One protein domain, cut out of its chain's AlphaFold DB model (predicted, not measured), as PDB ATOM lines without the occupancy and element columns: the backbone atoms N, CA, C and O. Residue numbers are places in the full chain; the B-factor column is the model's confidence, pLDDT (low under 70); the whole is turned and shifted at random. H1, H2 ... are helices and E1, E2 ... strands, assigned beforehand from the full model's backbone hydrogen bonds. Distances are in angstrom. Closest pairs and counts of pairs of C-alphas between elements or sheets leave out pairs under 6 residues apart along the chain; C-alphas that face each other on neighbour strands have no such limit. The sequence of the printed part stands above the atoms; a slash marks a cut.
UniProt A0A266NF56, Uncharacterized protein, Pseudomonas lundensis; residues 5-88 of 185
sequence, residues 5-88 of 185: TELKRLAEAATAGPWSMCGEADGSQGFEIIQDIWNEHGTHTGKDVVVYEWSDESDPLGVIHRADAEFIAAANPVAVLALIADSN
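What this domain is: This is residues 5 to 88 of the 185 residues of an uncharacterized protein of Pseudomonas lundensis (UniProt A0A266NF56). A loose, flat arrangement: two short parallel strands, E1 and E2, lie near the middle with H2 packed beside them, while H1 and H3 pair at one end. The long link between E1 and E2, residues 22 to 48, runs in wide loops. The printed part has 84 residues, in the order H1 E1 E2 H2 H3; 39 residues, under half, are in named elements, and the class is mostly helix. The radius of gyration of the C-alphas is 14.8 A, and the spans are 46 by 37 by 18 A.

Where its parts are: H1, residues 5 to 13, begins at C-alpha 5 (59.075, -49.715, -9.953) and is 12.4 A long. E1 is residues 19 to 21 and E2 residues 49 to 51. H2, residues 63 to 74, is 16.8 A long. H3, residues 77 to 88, is 16.4 A long and ends at C-alpha 88 (57.137, -43.502, -0.407).

How they stand to each other: H1 and H3 touch, with the C-alphas of Ala 11 and Pro 77 closest at 4.6 A. They run opposite ways at a shallow tilt of 33 degrees, only just short of steep. E1 and E2 are parallel neighbours at 34 degrees, with N 51 and O 20 3.0 A apart, within hydrogen-bond range. Residues 34 to 35 pair antiparallel with residues 50 to 51 of E2. The closest C-alphas of E1 and H2 are Trp 19 and Ala 73, 4.7 A; those of E2 and H2 are Val 51 and Ala 69, 5.7 A. H1 and H2 are apart; H2 and H3 meet only through their link. Every O i to N i+4 pair is within hydrogen-bond range in H1 and H3, and 7 of 8 in H2.

The domain as a whole: The C-alphas of Glu 57 and Asn 88 are the two farthest apart, 45.7 A. The printed part has no cut. The links E1 to E2 and E2 to H2 are long. Residues 22 to 66 have pLDDT under 70.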
ATOM      1  N   THR A   5      59.568 -48.337  -9.780       94.44
ATOM      2  CA  THR A   5      59.075 -49.715  -9.953       94.44
ATOM      3  C   THR A   5      60.162 -50.645 -10.476       94.44
ATOM      4  O   THR A   5      60.379 -51.714  -9.909       94.44
ATOM      5  N   GLU A   6      60.888 -50.227 -11.515       94.50
ATOM      6  CA  GLU A   6      61.954 -51.056 -12.086       94.50
ATOM      7  C   GLU A   6      63.152 -51.169 -11.138       94.50
ATOM      8  O   GLU A   6      63.691 -52.257 -10.953       94.50
ATOM      9  N   LEU A   7      63.516 -50.078 -10.457       94.81
ATOM     10  CA  LEU A   7      64.596 -50.091  -9.470       94.81
ATOM     11  C   LEU A   7      64.271 -51.014  -8.288       94.81
ATOM     12  O   LEU A   7      65.118 -51.794  -7.856       94.81
ATOM     13  N   LYS A   8      63.028 -50.976  -7.800       95.94
ATOM     14  CA  LYS A   8      62.534 -51.878  -6.759       95.94
ATOM     15  C   LYS A   8      62.573 -53.332  -7.226       95.94
ATOM     16  O   LYS A   8      63.090 -54.172  -6.500       95.94
ATOM     17  N   ARG A   9      62.086 -53.619  -8.439       97.12
ATOM     18  CA  ARG A   9      62.099 -54.971  -9.021       97.12
ATOM     19  C   ARG A   9      63.523 -55.525  -9.125       97.12
ATOM     20  O   ARG A   9      63.745 -56.694  -8.826       97.12
ATOM     21  N   LEU A  10      64.480 -54.696  -9.549       94.38
ATOM     22  CA  LEU A  10      65.893 -55.069  -9.628       94.38
ATOM     23  C   LEU A  10      66.496 -55.310  -8.238       94.38
ATOM     24  O   LEU A  10      67.180 -56.311  -8.049       94.38
ATOM     25  N   ALA A  11      66.206 -54.447  -7.261       92.06
ATOM     26  CA  ALA A  11      66.694 -54.609  -5.895       92.06
ATOM     27  C   ALA A  11      66.102 -55.856  -5.203       92.06
ATOM     28  O   ALA A  11      66.827 -56.589  -4.542       92.06
ATOM     29  N   GLU A  12      64.817 -56.160  -5.395       93.25
ATOM     30  CA  GLU A  12      64.184 -57.374  -4.850       93.25
ATOM     31  C   GLU A  12      64.748 -58.670  -5.458       93.25
ATOM     32  O   GLU A  12      64.743 -59.707  -4.797       93.25
ATOM     33  N   ALA A  13      65.225 -58.624  -6.706       90.19
ATOM     34  CA  ALA A  13      65.800 -59.775  -7.401       90.19
ATOM     35  C   ALA A  13      67.299 -59.986  -7.118       90.19
ATOM     36  O   ALA A  13      67.821 -61.068  -7.387       90.19
ATOM     37  N   ALA A  14      67.996 -58.962  -6.626       86.19
ATOM     38  CA  ALA A  14      69.432 -58.998  -6.384       86.19
ATOM     39  C   ALA A  14      69.783 -59.659  -5.038       86.19
ATOM     40  O   ALA A  14      68.970 -59.718  -4.115       86.19
ATOM     41  N   THR A  15      71.024 -60.135  -4.903       82.50
ATOM     42  CA  THR A  15      71.531 -60.698  -3.644       82.50
ATOM     43  C   THR A  15      71.505 -59.635  -2.550       82.50
ATOM     44  O   THR A  15      72.122 -58.576  -2.687       82.50
ATOM     45  N   ALA A  16      70.791 -59.919  -1.460       77.69
ATOM     46  CA  ALA A  16      70.695 -59.005  -0.331       77.69
ATOM     47  C   ALA A  16      72.092 -58.685   0.224       77.69
ATOM     48  O   ALA A  16      72.927 -59.575   0.366       77.69
ATOM     49  N   GLY A  17      72.337 -57.404   0.515       72.19
ATOM     50  CA  GLY A  17      73.566 -56.959   1.164       72.19
ATOM     51  C   GLY A  17      73.716 -57.473   2.608       72.19
ATOM     52  O   GLY A  17      72.812 -58.127   3.133       72.19
ATOM     53  N   PRO A  18      74.821 -57.126   3.289       79.06
ATOM     54  CA  PRO A  18      75.806 -56.123   2.886       79.06
ATOM     55  C   PRO A  18      76.686 -56.584   1.722       79.06
ATOM     56  O   PRO A  18      76.998 -57.759   1.583       79.06
ATOM     57  N   TRP A  19      77.063 -55.639   0.867       81.06
ATOM     58  CA  TRP A  19      78.103 -55.840  -0.142       81.06
ATOM     59  C   TRP A  19      79.392 -55.208   0.377       81.06
ATOM     60  O   TRP A  19      79.339 -54.211   1.105       81.06
ATOM     61  N   SER A  20      80.542 -55.775   0.028       73.94
ATOM     62  CA  SER A  20      81.847 -55.289   0.488       73.94
ATOM     63  C   SER A  20      82.824 -55.117  -0.668       73.94
ATOM     64  O   SER A  20      82.748 -55.820  -1.671       73.94
ATOM     65  N   MET A  21      83.773 -54.199  -0.512       71.94
ATOM     66  CA  MET A  21      84.910 -54.074  -1.423       71.94
ATOM     67  C   MET A  21      85.972 -55.136  -1.079       71.94
ATOM     68  O   MET A  21      86.219 -55.390   0.104       71.94
ATOM     69  N   CYS A  22      86.560 -55.791  -2.089       62.31
ATOM     70  CA  CYS A  22      87.624 -56.783  -1.875       62.31
ATOM     71  C   CYS A  22      88.930 -56.093  -1.466       62.31
ATOM     72  O   CYS A  22      89.460 -55.296  -2.233       62.31
ATOM     73  N   GLY A  23      89.493 -56.427  -0.305       56.62
ATOM     74  CA  GLY A  23      90.851 -56.004   0.048       56.62
ATOM     75  C   GLY A  23      91.881 -57.054  -0.364       56.62
ATOM     76  O   GLY A  23      91.755 -58.170   0.118       56.62
ATOM     77  N   GLU A  24      92.850 -56.674  -1.216       51.09
ATOM     78  CA  GLU A  24      94.190 -57.222  -1.592       51.09
ATOM     79  C   GLU A  24      94.617 -58.688  -1.272       51.09
ATOM     80  O   GLU A  24      95.792 -59.029  -1.408       51.09
ATOM     81  N   ALA A  25      93.743 -59.595  -0.842       44.53
ATOM     82  CA  ALA A  25      94.157 -60.812  -0.144       44.53
ATOM     83  C   ALA A  25      94.321 -62.055  -1.030       44.53
ATOM     84  O   ALA A  25      94.842 -63.054  -0.534       44.53
ATOM     85  N   ASP A  26      93.925 -62.043  -2.303       48.19
ATOM     86  CA  ASP A  26      93.890 -63.281  -3.096       48.19
ATOM     87  C   ASP A  26      94.553 -63.233  -4.476       48.19
ATOM     88  O   ASP A  26      94.479 -64.215  -5.208       48.19
ATOM     89  N   GLY A  27      95.298 -62.173  -4.813       48.03
ATOM     90  CA  GLY A  27      96.201 -62.171  -5.976       48.03
ATOM     91  C   GLY A  27      95.534 -62.474  -7.328       48.03
ATOM     92  O   GLY A  27      96.232 -62.723  -8.314       48.03
ATOM     93  N   SER A  28      94.201 -62.457  -7.391       48.44
ATOM     94  CA  SER A  28      93.427 -62.691  -8.603       48.44
ATOM     95  C   SER A  28      93.411 -61.407  -9.425       48.44
ATOM     96  O   SER A  28      92.719 -60.450  -9.091       48.44
ATOM     97  N   GLN A  29      94.169 -61.368 -10.520       48.19
ATOM     98  CA  GLN A  29      94.017 -60.318 -11.526       48.19
ATOM     99  C   GLN A  29      92.665 -60.512 -12.227       48.19
ATOM    100  O   GLN A  29      92.488 -61.466 -12.986       48.19
ATOM    101  N   GLY A  30      91.697 -59.640 -11.941       43.75
ATOM    102  CA  GLY A  30      90.340 -59.724 -12.476       43.75
ATOM    103  C   GLY A  30      89.670 -58.354 -12.593       43.75
ATOM    104  O   GLY A  30      89.934 -57.458 -11.804       43.75
ATOM    105  N   PHE A  31      88.851 -58.218 -13.636       46.91
ATOM    106  CA  PHE A  31      88.179 -57.018 -14.158       46.91
ATOM    107  C   PHE A  31      87.215 -56.319 -13.166       46.91
ATOM    108  O   PHE A  31      86.881 -56.889 -12.132       46.91
ATOM    109  N   GLU A  32      86.698 -55.129 -13.531       47.00
ATOM    110  CA  GLU A  32      85.618 -54.367 -12.853       47.00
ATOM    111  C   GLU A  32      84.310 -55.186 -12.715       47.00
ATOM    112  O   GLU A  32      83.350 -55.000 -13.465       47.00
ATOM    113  N   ILE A  33      84.264 -56.168 -11.812       54.84
ATOM    114  CA  ILE A  33      83.159 -57.130 -11.726       54.84
ATOM    115  C   ILE A  33      82.583 -57.147 -10.310       54.84
ATOM    116  O   ILE A  33      83.297 -57.292  -9.324       54.84
ATOM    117  N   ILE A  34      81.255 -57.053 -10.225       58.91
ATOM    118  CA  ILE A  34      80.476 -57.540  -9.084       58.91
ATOM    119  C   ILE A  34      80.551 -59.068  -9.140       58.91
ATOM    120  O   ILE A  34      79.908 -59.681  -9.996       58.91
ATOM    121  N   GLN A  35      81.379 -59.688  -8.298       60.56
ATOM    122  CA  GLN A  35      81.543 -61.138  -8.327       60.56
ATOM    123  C   GLN A  35      80.574 -61.796  -7.354       60.56
ATOM    124  O   GLN A  35      80.580 -61.535  -6.150       60.56
ATOM    125  N   ASP A  36      79.762 -62.688  -7.903       57.41
ATOM    126  CA  ASP A  36      79.027 -63.666  -7.127       57.41
ATOM    127  C   ASP A  36      79.965 -64.843  -6.798       57.41
ATOM    128  O   ASP A  36      80.586 -65.407  -7.705       57.41
ATOM    129  N   ILE A  37      80.147 -65.175  -5.514       58.66
ATOM    130  CA  ILE A  37      81.129 -66.181  -5.081       58.66
ATOM    131  C   ILE A  37      80.483 -67.571  -5.063       58.66
ATOM    132  O   ILE A  37      79.627 -67.900  -4.234       58.66
ATOM    133  N   TRP A  38      80.977 -68.421  -5.960       56.28
ATOM    134  CA  TRP A  38      80.644 -69.838  -6.057       56.28
ATOM    135  C   TRP A  38      81.870 -70.658  -5.657       56.28
ATOM    136  O   TRP A  38      82.981 -70.374  -6.103       56.28
ATOM    137  N   ASN A  39      81.697 -71.684  -4.824       60.00
ATOM    138  CA  ASN A  39      82.797 -72.606  -4.545       60.00
ATOM    139  C   ASN A  39      83.118 -73.484  -5.771       60.00
ATOM    140  O   ASN A  39      82.341 -73.572  -6.722       60.00
ATOM    141  N   GLU A  40      84.243 -74.201  -5.715       62.59
ATOM    142  CA  GLU A  40      84.719 -75.115  -6.774       62.59
ATOM    143  C   GLU A  40      83.719 -76.232  -7.151       62.59
ATOM    144  O   GLU A  40      83.861 -76.879  -8.185       62.59
ATOM    145  N   HIS A  41      82.680 -76.434  -6.336       59.94
ATOM    146  CA  HIS A  41      81.607 -77.403  -6.551       59.94
ATOM    147  C   HIS A  41      80.344 -76.767  -7.163       59.94
ATOM    148  O   HIS A  41      79.294 -77.408  -7.202       59.94
ATOM    149  N   GLY A  42      80.406 -75.506  -7.604       55.62
ATOM    150  CA  GLY A  42      79.258 -74.788  -8.159       55.62
ATOM    151  C   GLY A  42      78.158 -74.528  -7.127       55.62
ATOM    152  O   GLY A  42      76.995 -74.372  -7.489       55.62
ATOM    153  N   THR A  43      78.504 -74.499  -5.838       52.12
ATOM    154  CA  THR A  43      77.588 -74.103  -4.766       52.12
ATOM    155  C   THR A  43      77.861 -72.651  -4.405       52.12
ATOM    156  O   THR A  43      78.969 -72.299  -3.999       52.12
ATOM    157  N   HIS A  44      76.838 -71.817  -4.538       52.88
ATOM    158  CA  HIS A  44      76.852 -70.433  -4.082       52.88
ATOM    159  C   HIS A  44      77.182 -70.392  -2.581       52.88
ATOM    160  O   HIS A  44      76.439 -70.945  -1.764       52.88
ATOM    161  N   THR A  45      78.310 -69.782  -2.198       54.62
ATOM    162  CA  THR A  45      78.715 -69.693  -0.779       54.62
ATOM    163  C   THR A  45      77.930 -68.635  -0.007       54.62
ATOM    164  O   THR A  45      77.941 -68.637   1.223       54.62
ATOM    165  N   GLY A  46      77.178 -67.795  -0.725       51.28
ATOM    166  CA  GLY A  46      75.939 -67.183  -0.257       51.28
ATOM    167  C   GLY A  46      76.016 -66.239   0.921       51.28
ATOM    168  O   GLY A  46      75.039 -66.156   1.663       51.28
ATOM    169  N   LYS A  47      77.132 -65.531   1.098       53.44
ATOM    170  CA  LYS A  47      77.220 -64.519   2.152       53.44
ATOM    171  C   LYS A  47      77.559 -63.127   1.650       53.44
ATOM    172  O   LYS A  47      76.878 -62.209   2.082       53.44
ATOM    173  N   ASP A  48      78.471 -62.981   0.689       57.59
ATOM    174  CA  ASP A  48      78.976 -61.658   0.322       57.59
ATOM    175  C   ASP A  48      79.085 -61.497  -1.202       57.59
ATOM    176  O   ASP A  48      79.679 -62.332  -1.887       57.59
ATOM    177  N   VAL A  49      78.502 -60.413  -1.725       64.31
ATOM    178  CA  VAL A  49      78.797 -59.901  -3.069       64.31
ATOM    179  C   VAL A  49      79.969 -58.940  -2.942       64.31
ATOM    180  O   VAL A  49      79.933 -58.018  -2.118       64.31
ATOM    181  N   VAL A  50      80.993 -59.157  -3.763       63.94
ATOM    182  CA  VAL A  50      82.248 -58.412  -3.685       63.94
ATOM    183  C   VAL A  50      82.428 -57.529  -4.916       63.94
ATOM    184  O   VAL A  50      82.266 -57.991  -6.046       63.94
ATOM    185  N   VAL A  51      82.759 -56.255  -4.689       66.00
ATOM    186  CA  VAL A  51      83.081 -55.288  -5.749       66.00
ATOM    187  C   VAL A  51      84.602 -55.138  -5.842       66.00
ATOM    188  O   VAL A  51      85.253 -54.864  -4.830       66.00
ATOM    189  N   TYR A  52      85.161 -55.351  -7.037       61.88
ATOM    190  CA  TYR A  52      86.605 -55.311  -7.297       61.88
ATOM    191  C   TYR A  52      87.071 -53.966  -7.862       61.88
ATOM    192  O   TYR A  52      86.402 -53.368  -8.704       61.88
ATOM    193  N   GLU A  53      88.262 -53.544  -7.435       58.53
ATOM    194  CA  GLU A  53      89.020 -52.420  -7.988       58.53
ATOM    195  C   GLU A  53      90.245 -52.967  -8.743       58.53
ATOM    196  O   GLU A  53      90.962 -53.822  -8.221       58.53
ATOM    197  N   TRP A  54      90.497 -52.488  -9.965       57.12
ATOM    198  CA  TRP A  54      91.742 -52.764 -10.689       57.12
ATOM    199  C   TRP A  54      92.703 -51.587 -10.526       57.12
ATOM    200  O   TRP A  54      92.338 -50.451 -10.814       57.12
ATOM    201  N   SER A  55      93.947 -51.860 -10.139       52.09
ATOM    202  CA  SER A  55      95.053 -50.927 -10.347       52.09
ATOM    203  C   SER A  55      95.999 -51.527 -11.383       52.09
ATOM    204  O   SER A  55      96.709 -52.489 -11.079       52.09
ATOM    205  N   ASP A  56      96.038 -50.978 -12.597       52.50
ATOM    206  CA  ASP A  56      97.253 -51.122 -13.400       52.50
ATOM    207  C   ASP A  56      98.362 -50.317 -12.726       52.50
ATOM    208  O   ASP A  56      98.116 -49.207 -12.250       52.50
ATOM    209  N   GLU A  57      99.605 -50.785 -12.796       52.56
ATOM    210  CA  GLU A  57     100.771 -49.964 -12.421       52.56
ATOM    211  C   GLU A  57     100.914 -48.705 -13.317       52.56
ATOM    212  O   GLU A  57     101.749 -47.836 -13.060       52.56
ATOM    213  N   SER A  58     100.079 -48.590 -14.358       53.47
ATOM    214  CA  SER A  58     100.056 -47.528 -15.365       53.47
ATOM    215  C   SER A  58      99.077 -46.374 -15.091       53.47
ATOM    216  O   SER A  58      99.193 -45.353 -15.773       53.47
ATOM    217  N   ASP A  59      98.102 -46.508 -14.175       54.09
ATOM    218  CA  ASP A  59      97.006 -45.530 -14.046       54.09
ATOM    219  C   ASP A  59      97.116 -44.643 -12.783       54.09
ATOM    220  O   ASP A  59      96.828 -45.089 -11.669       54.09
ATOM    221  N   PRO A  60      97.495 -43.354 -12.911       49.62
ATOM    222  CA  PRO A  60      97.544 -42.422 -11.785       49.62
ATOM    223  C   PRO A  60      96.154 -42.016 -11.246       49.62
ATOM    224  O   PRO A  60      96.091 -41.220 -10.306       49.62
ATOM    225  N   LEU A  61      95.048 -42.529 -11.811       48.94
ATOM    226  CA  LEU A  61      93.664 -42.227 -11.417       48.94
ATOM    227  C   LEU A  61      92.976 -43.310 -10.565       48.94
ATOM    228  O   LEU A  61      91.796 -43.136 -10.263       48.94
ATOM    229  N   GLY A  62      93.683 -44.356 -10.106       53.00
ATOM    230  CA  GLY A  62      93.115 -45.482  -9.329       53.00
ATOM    231  C   GLY A  62      92.165 -45.099  -8.176       53.00
ATOM    232  O   GLY A  62      91.212 -45.806  -7.884       53.00
ATOM    233  N   VAL A  63      92.307 -43.899  -7.607       51.75
ATOM    234  CA  VAL A  63      91.396 -43.331  -6.594       51.75
ATOM    235  C   VAL A  63      89.922 -43.242  -7.047       51.75
ATOM    236  O   VAL A  63      89.031 -43.329  -6.203       51.75
ATOM    237  N   ILE A  64      89.639 -43.060  -8.344       50.53
ATOM    238  CA  ILE A  64      88.263 -42.924  -8.864       50.53
ATOM    239  C   ILE A  64      87.517 -44.268  -8.804       50.53
ATOM    240  O   ILE A  64      86.363 -44.309  -8.382       50.53
ATOM    241  N   HIS A  65      88.195 -45.373  -9.118       65.31
ATOM    242  CA  HIS A  65      87.589 -46.707  -9.164       65.31
ATOM    243  C   HIS A  65      87.242 -47.236  -7.769       65.31
ATOM    244  O   HIS A  65      86.193 -47.859  -7.582       65.31
ATOM    245  N   ARG A  66      88.061 -46.906  -6.763       68.88
ATOM    246  CA  ARG A  66      87.752 -47.202  -5.360       68.88
ATOM    247  C   ARG A  66      86.455 -46.552  -4.890       68.88
ATOM    248  O   ARG A  66      85.637 -47.200  -4.240       68.88
ATOM    249  N   ALA A  67      86.273 -45.268  -5.198       73.06
ATOM    250  CA  ALA A  67      85.105 -44.507  -4.762       73.06
ATOM    251  C   ALA A  67      83.809 -45.050  -5.386       73.06
ATOM    252  O   ALA A  67      82.794 -45.160  -4.695       73.06
ATOM    253  N   ASP A  68      83.856 -45.449  -6.659       75.31
ATOM    254  CA  ASP A  68      82.722 -46.068  -7.346       75.31
ATOM    255  C   ASP A  68      82.393 -47.452  -6.762       75.31
ATOM    256  O   ASP A  68      81.225 -47.760  -6.519       75.31
ATOM    257  N   ALA A  69      83.408 -48.267  -6.447       73.94
ATOM    258  CA  ALA A  69      83.216 -49.566  -5.802       73.94
ATOM    259  C   ALA A  69      82.620 -49.440  -4.388       73.94
ATOM    260  O   ALA A  69      81.682 -50.164  -4.037       73.94
ATOM    261  N   GLU A  70      83.116 -48.489  -3.590       79.25
ATOM    262  CA  GLU A  70      82.571 -48.157  -2.270       79.25
ATOM    263  C   GLU A  70      81.116 -47.660  -2.376       79.25
ATOM    264  O   GLU A  70      80.261 -48.087  -1.594       79.25
ATOM    265  N   PHE A  71      80.803 -46.821  -3.370       85.12
ATOM    266  CA  PHE A  71      79.439 -46.355  -3.629       85.12
ATOM    267  C   PHE A  71      78.498 -47.504  -4.016       85.12
ATOM    268  O   PHE A  71      77.416 -47.608  -3.442       85.12
ATOM    269  N   ILE A  72      78.896 -48.388  -4.937       83.81
ATOM    270  CA  ILE A  72      78.089 -49.548  -5.359       83.81
ATOM    271  C   ILE A  72      77.838 -50.492  -4.177       83.81
ATOM    272  O   ILE A  72      76.707 -50.936  -3.975       83.81
ATOM    273  N   ALA A  73      78.863 -50.763  -3.361       82.69
ATOM    274  CA  ALA A  73      78.729 -51.597  -2.168       82.69
ATOM    275  C   ALA A  73      77.773 -50.978  -1.126       82.69
ATOM    276  O   ALA A  73      76.944 -51.674  -0.525       82.69
ATOM    277  N   ALA A  74      77.834 -49.655  -0.941       87.38
ATOM    278  CA  ALA A  74      76.906 -48.917  -0.087       87.38
ATOM    279  C   ALA A  74      75.476 -48.888  -0.663       87.38
ATOM    280  O   ALA A  74      74.510 -49.035   0.087       87.38
ATOM    281  N   ALA A  75      75.334 -48.772  -1.985       91.81
ATOM    282  CA  ALA A  75      74.075 -48.795  -2.732       91.81
ATOM    283  C   ALA A  75      73.545 -50.221  -2.984       91.81
ATOM    284  O   ALA A  75      72.877 -50.484  -3.986       91.81
ATOM    285  N   ASN A  76      73.819 -51.149  -2.066       89.12
ATOM    286  CA  ASN A  76      73.307 -52.512  -2.140       89.12
ATOM    287  C   ASN A  76      71.759 -52.550  -2.065       89.12
ATOM    288  O   ASN A  76      71.118 -51.590  -1.616       89.12
ATOM    289  N   PRO A  77      71.126 -53.676  -2.444       91.94
ATOM    290  CA  PRO A  77      69.674 -53.779  -2.540       91.94
ATOM    291  C   PRO A  77      68.916 -53.449  -1.253       91.94
ATOM    292  O   PRO A  77      67.834 -52.872  -1.315       91.94
ATOM    293  N   VAL A  78      69.486 -53.757  -0.082       92.50
ATOM    294  CA  VAL A  78      68.863 -53.444   1.215       92.50
ATOM    295  C   VAL A  78      68.794 -51.931   1.421       92.50
ATOM    296  O   VAL A  78      67.740 -51.414   1.798       92.50
ATOM    297  N   ALA A  79      69.880 -51.210   1.127       94.88
ATOM    298  CA  ALA A  79      69.921 -49.753   1.223       94.88
ATOM    299  C   ALA A  79      68.962 -49.084   0.223       94.88
ATOM    300  O   ALA A  79      68.211 -48.181   0.595       94.88
ATOM    301  N   VAL A  80      68.925 -49.563  -1.025       95.12
ATOM    302  CA  VAL A  80      68.014 -49.047  -2.061       95.12
ATOM    303  C   VAL A  80      66.548 -49.253  -1.670       95.12
ATOM    304  O   VAL A  80      65.753 -48.319  -1.756       95.12
ATOM    305  N   LEU A  81      66.178 -50.445  -1.190       95.62
ATOM    306  CA  LEU A  81      64.808 -50.726  -0.753       95.62
ATOM    307  C   LEU A  81      64.398 -49.872   0.453       95.62
ATOM    308  O   LEU A  81      63.263 -49.394   0.493       95.62
ATOM    309  N   ALA A  82      65.313 -49.631   1.398       96.31
ATOM    310  CA  ALA A  82      65.073 -48.729   2.522       96.31
ATOM    311  C   ALA A  82      64.813 -47.287   2.048       96.31
ATOM    312  O   ALA A  82      63.819 -46.682   2.448       96.31
ATOM    313  N   LEU A  83      65.632 -46.765   1.127       96.50
ATOM    314  CA  LEU A  83      65.445 -45.426   0.552       96.50
ATOM    315  C   LEU A  83      64.136 -45.294  -0.237       96.50
ATOM    316  O   LEU A  83      63.479 -44.253  -0.172       96.50
ATOM    317  N   ILE A  84      63.727 -46.336  -0.966       95.75
ATOM    318  CA  ILE A  84      62.430 -46.369  -1.661       95.75
ATOM    319  C   ILE A  84      61.281 -46.353  -0.647       95.75
ATOM    320  O   ILE A  84      60.310 -45.621  -0.836       95.75
ATOM    321  N   ALA A  85      61.380 -47.133   0.433       95.75
ATOM    322  CA  ALA A  85      60.367 -47.152   1.484       95.75
ATOM    323  C   ALA A  85      60.230 -45.779   2.162       95.75
ATOM    324  O   ALA A  85      59.111 -45.288   2.325       95.75
ATOM    325  N   ASP A  86      61.351 -45.130   2.484       96.88
ATOM    326  CA  ASP A  86      61.358 -43.778   3.038       96.88
ATOM    327  C   ASP A  86      60.819 -42.738   2.056       96.88
ATOM    328  O   ASP A  86      60.025 -41.890   2.456       96.88
ATOM    329  N   SER A  87      61.178 -42.825   0.773       95.56
ATOM    330  CA  SER A  87      60.642 -41.930  -0.261       95.56
ATOM    331  C   SER A  87      59.119 -42.041  -0.347       95.56
ATOM    332  O   SER A  87      58.428 -41.029  -0.287       95.56
ATOM    333  N   ASN A  88      58.583 -43.266  -0.383       94.25
ATOM    334  CA  ASN A  88      57.137 -43.502  -0.407       94.25
ATOM    335  C   ASN A  88      56.443 -42.974   0.860       94.25
ATOM    336  O   ASN A  88      55.353 -42.402   0.789       94.25
TER     337      ASN A  88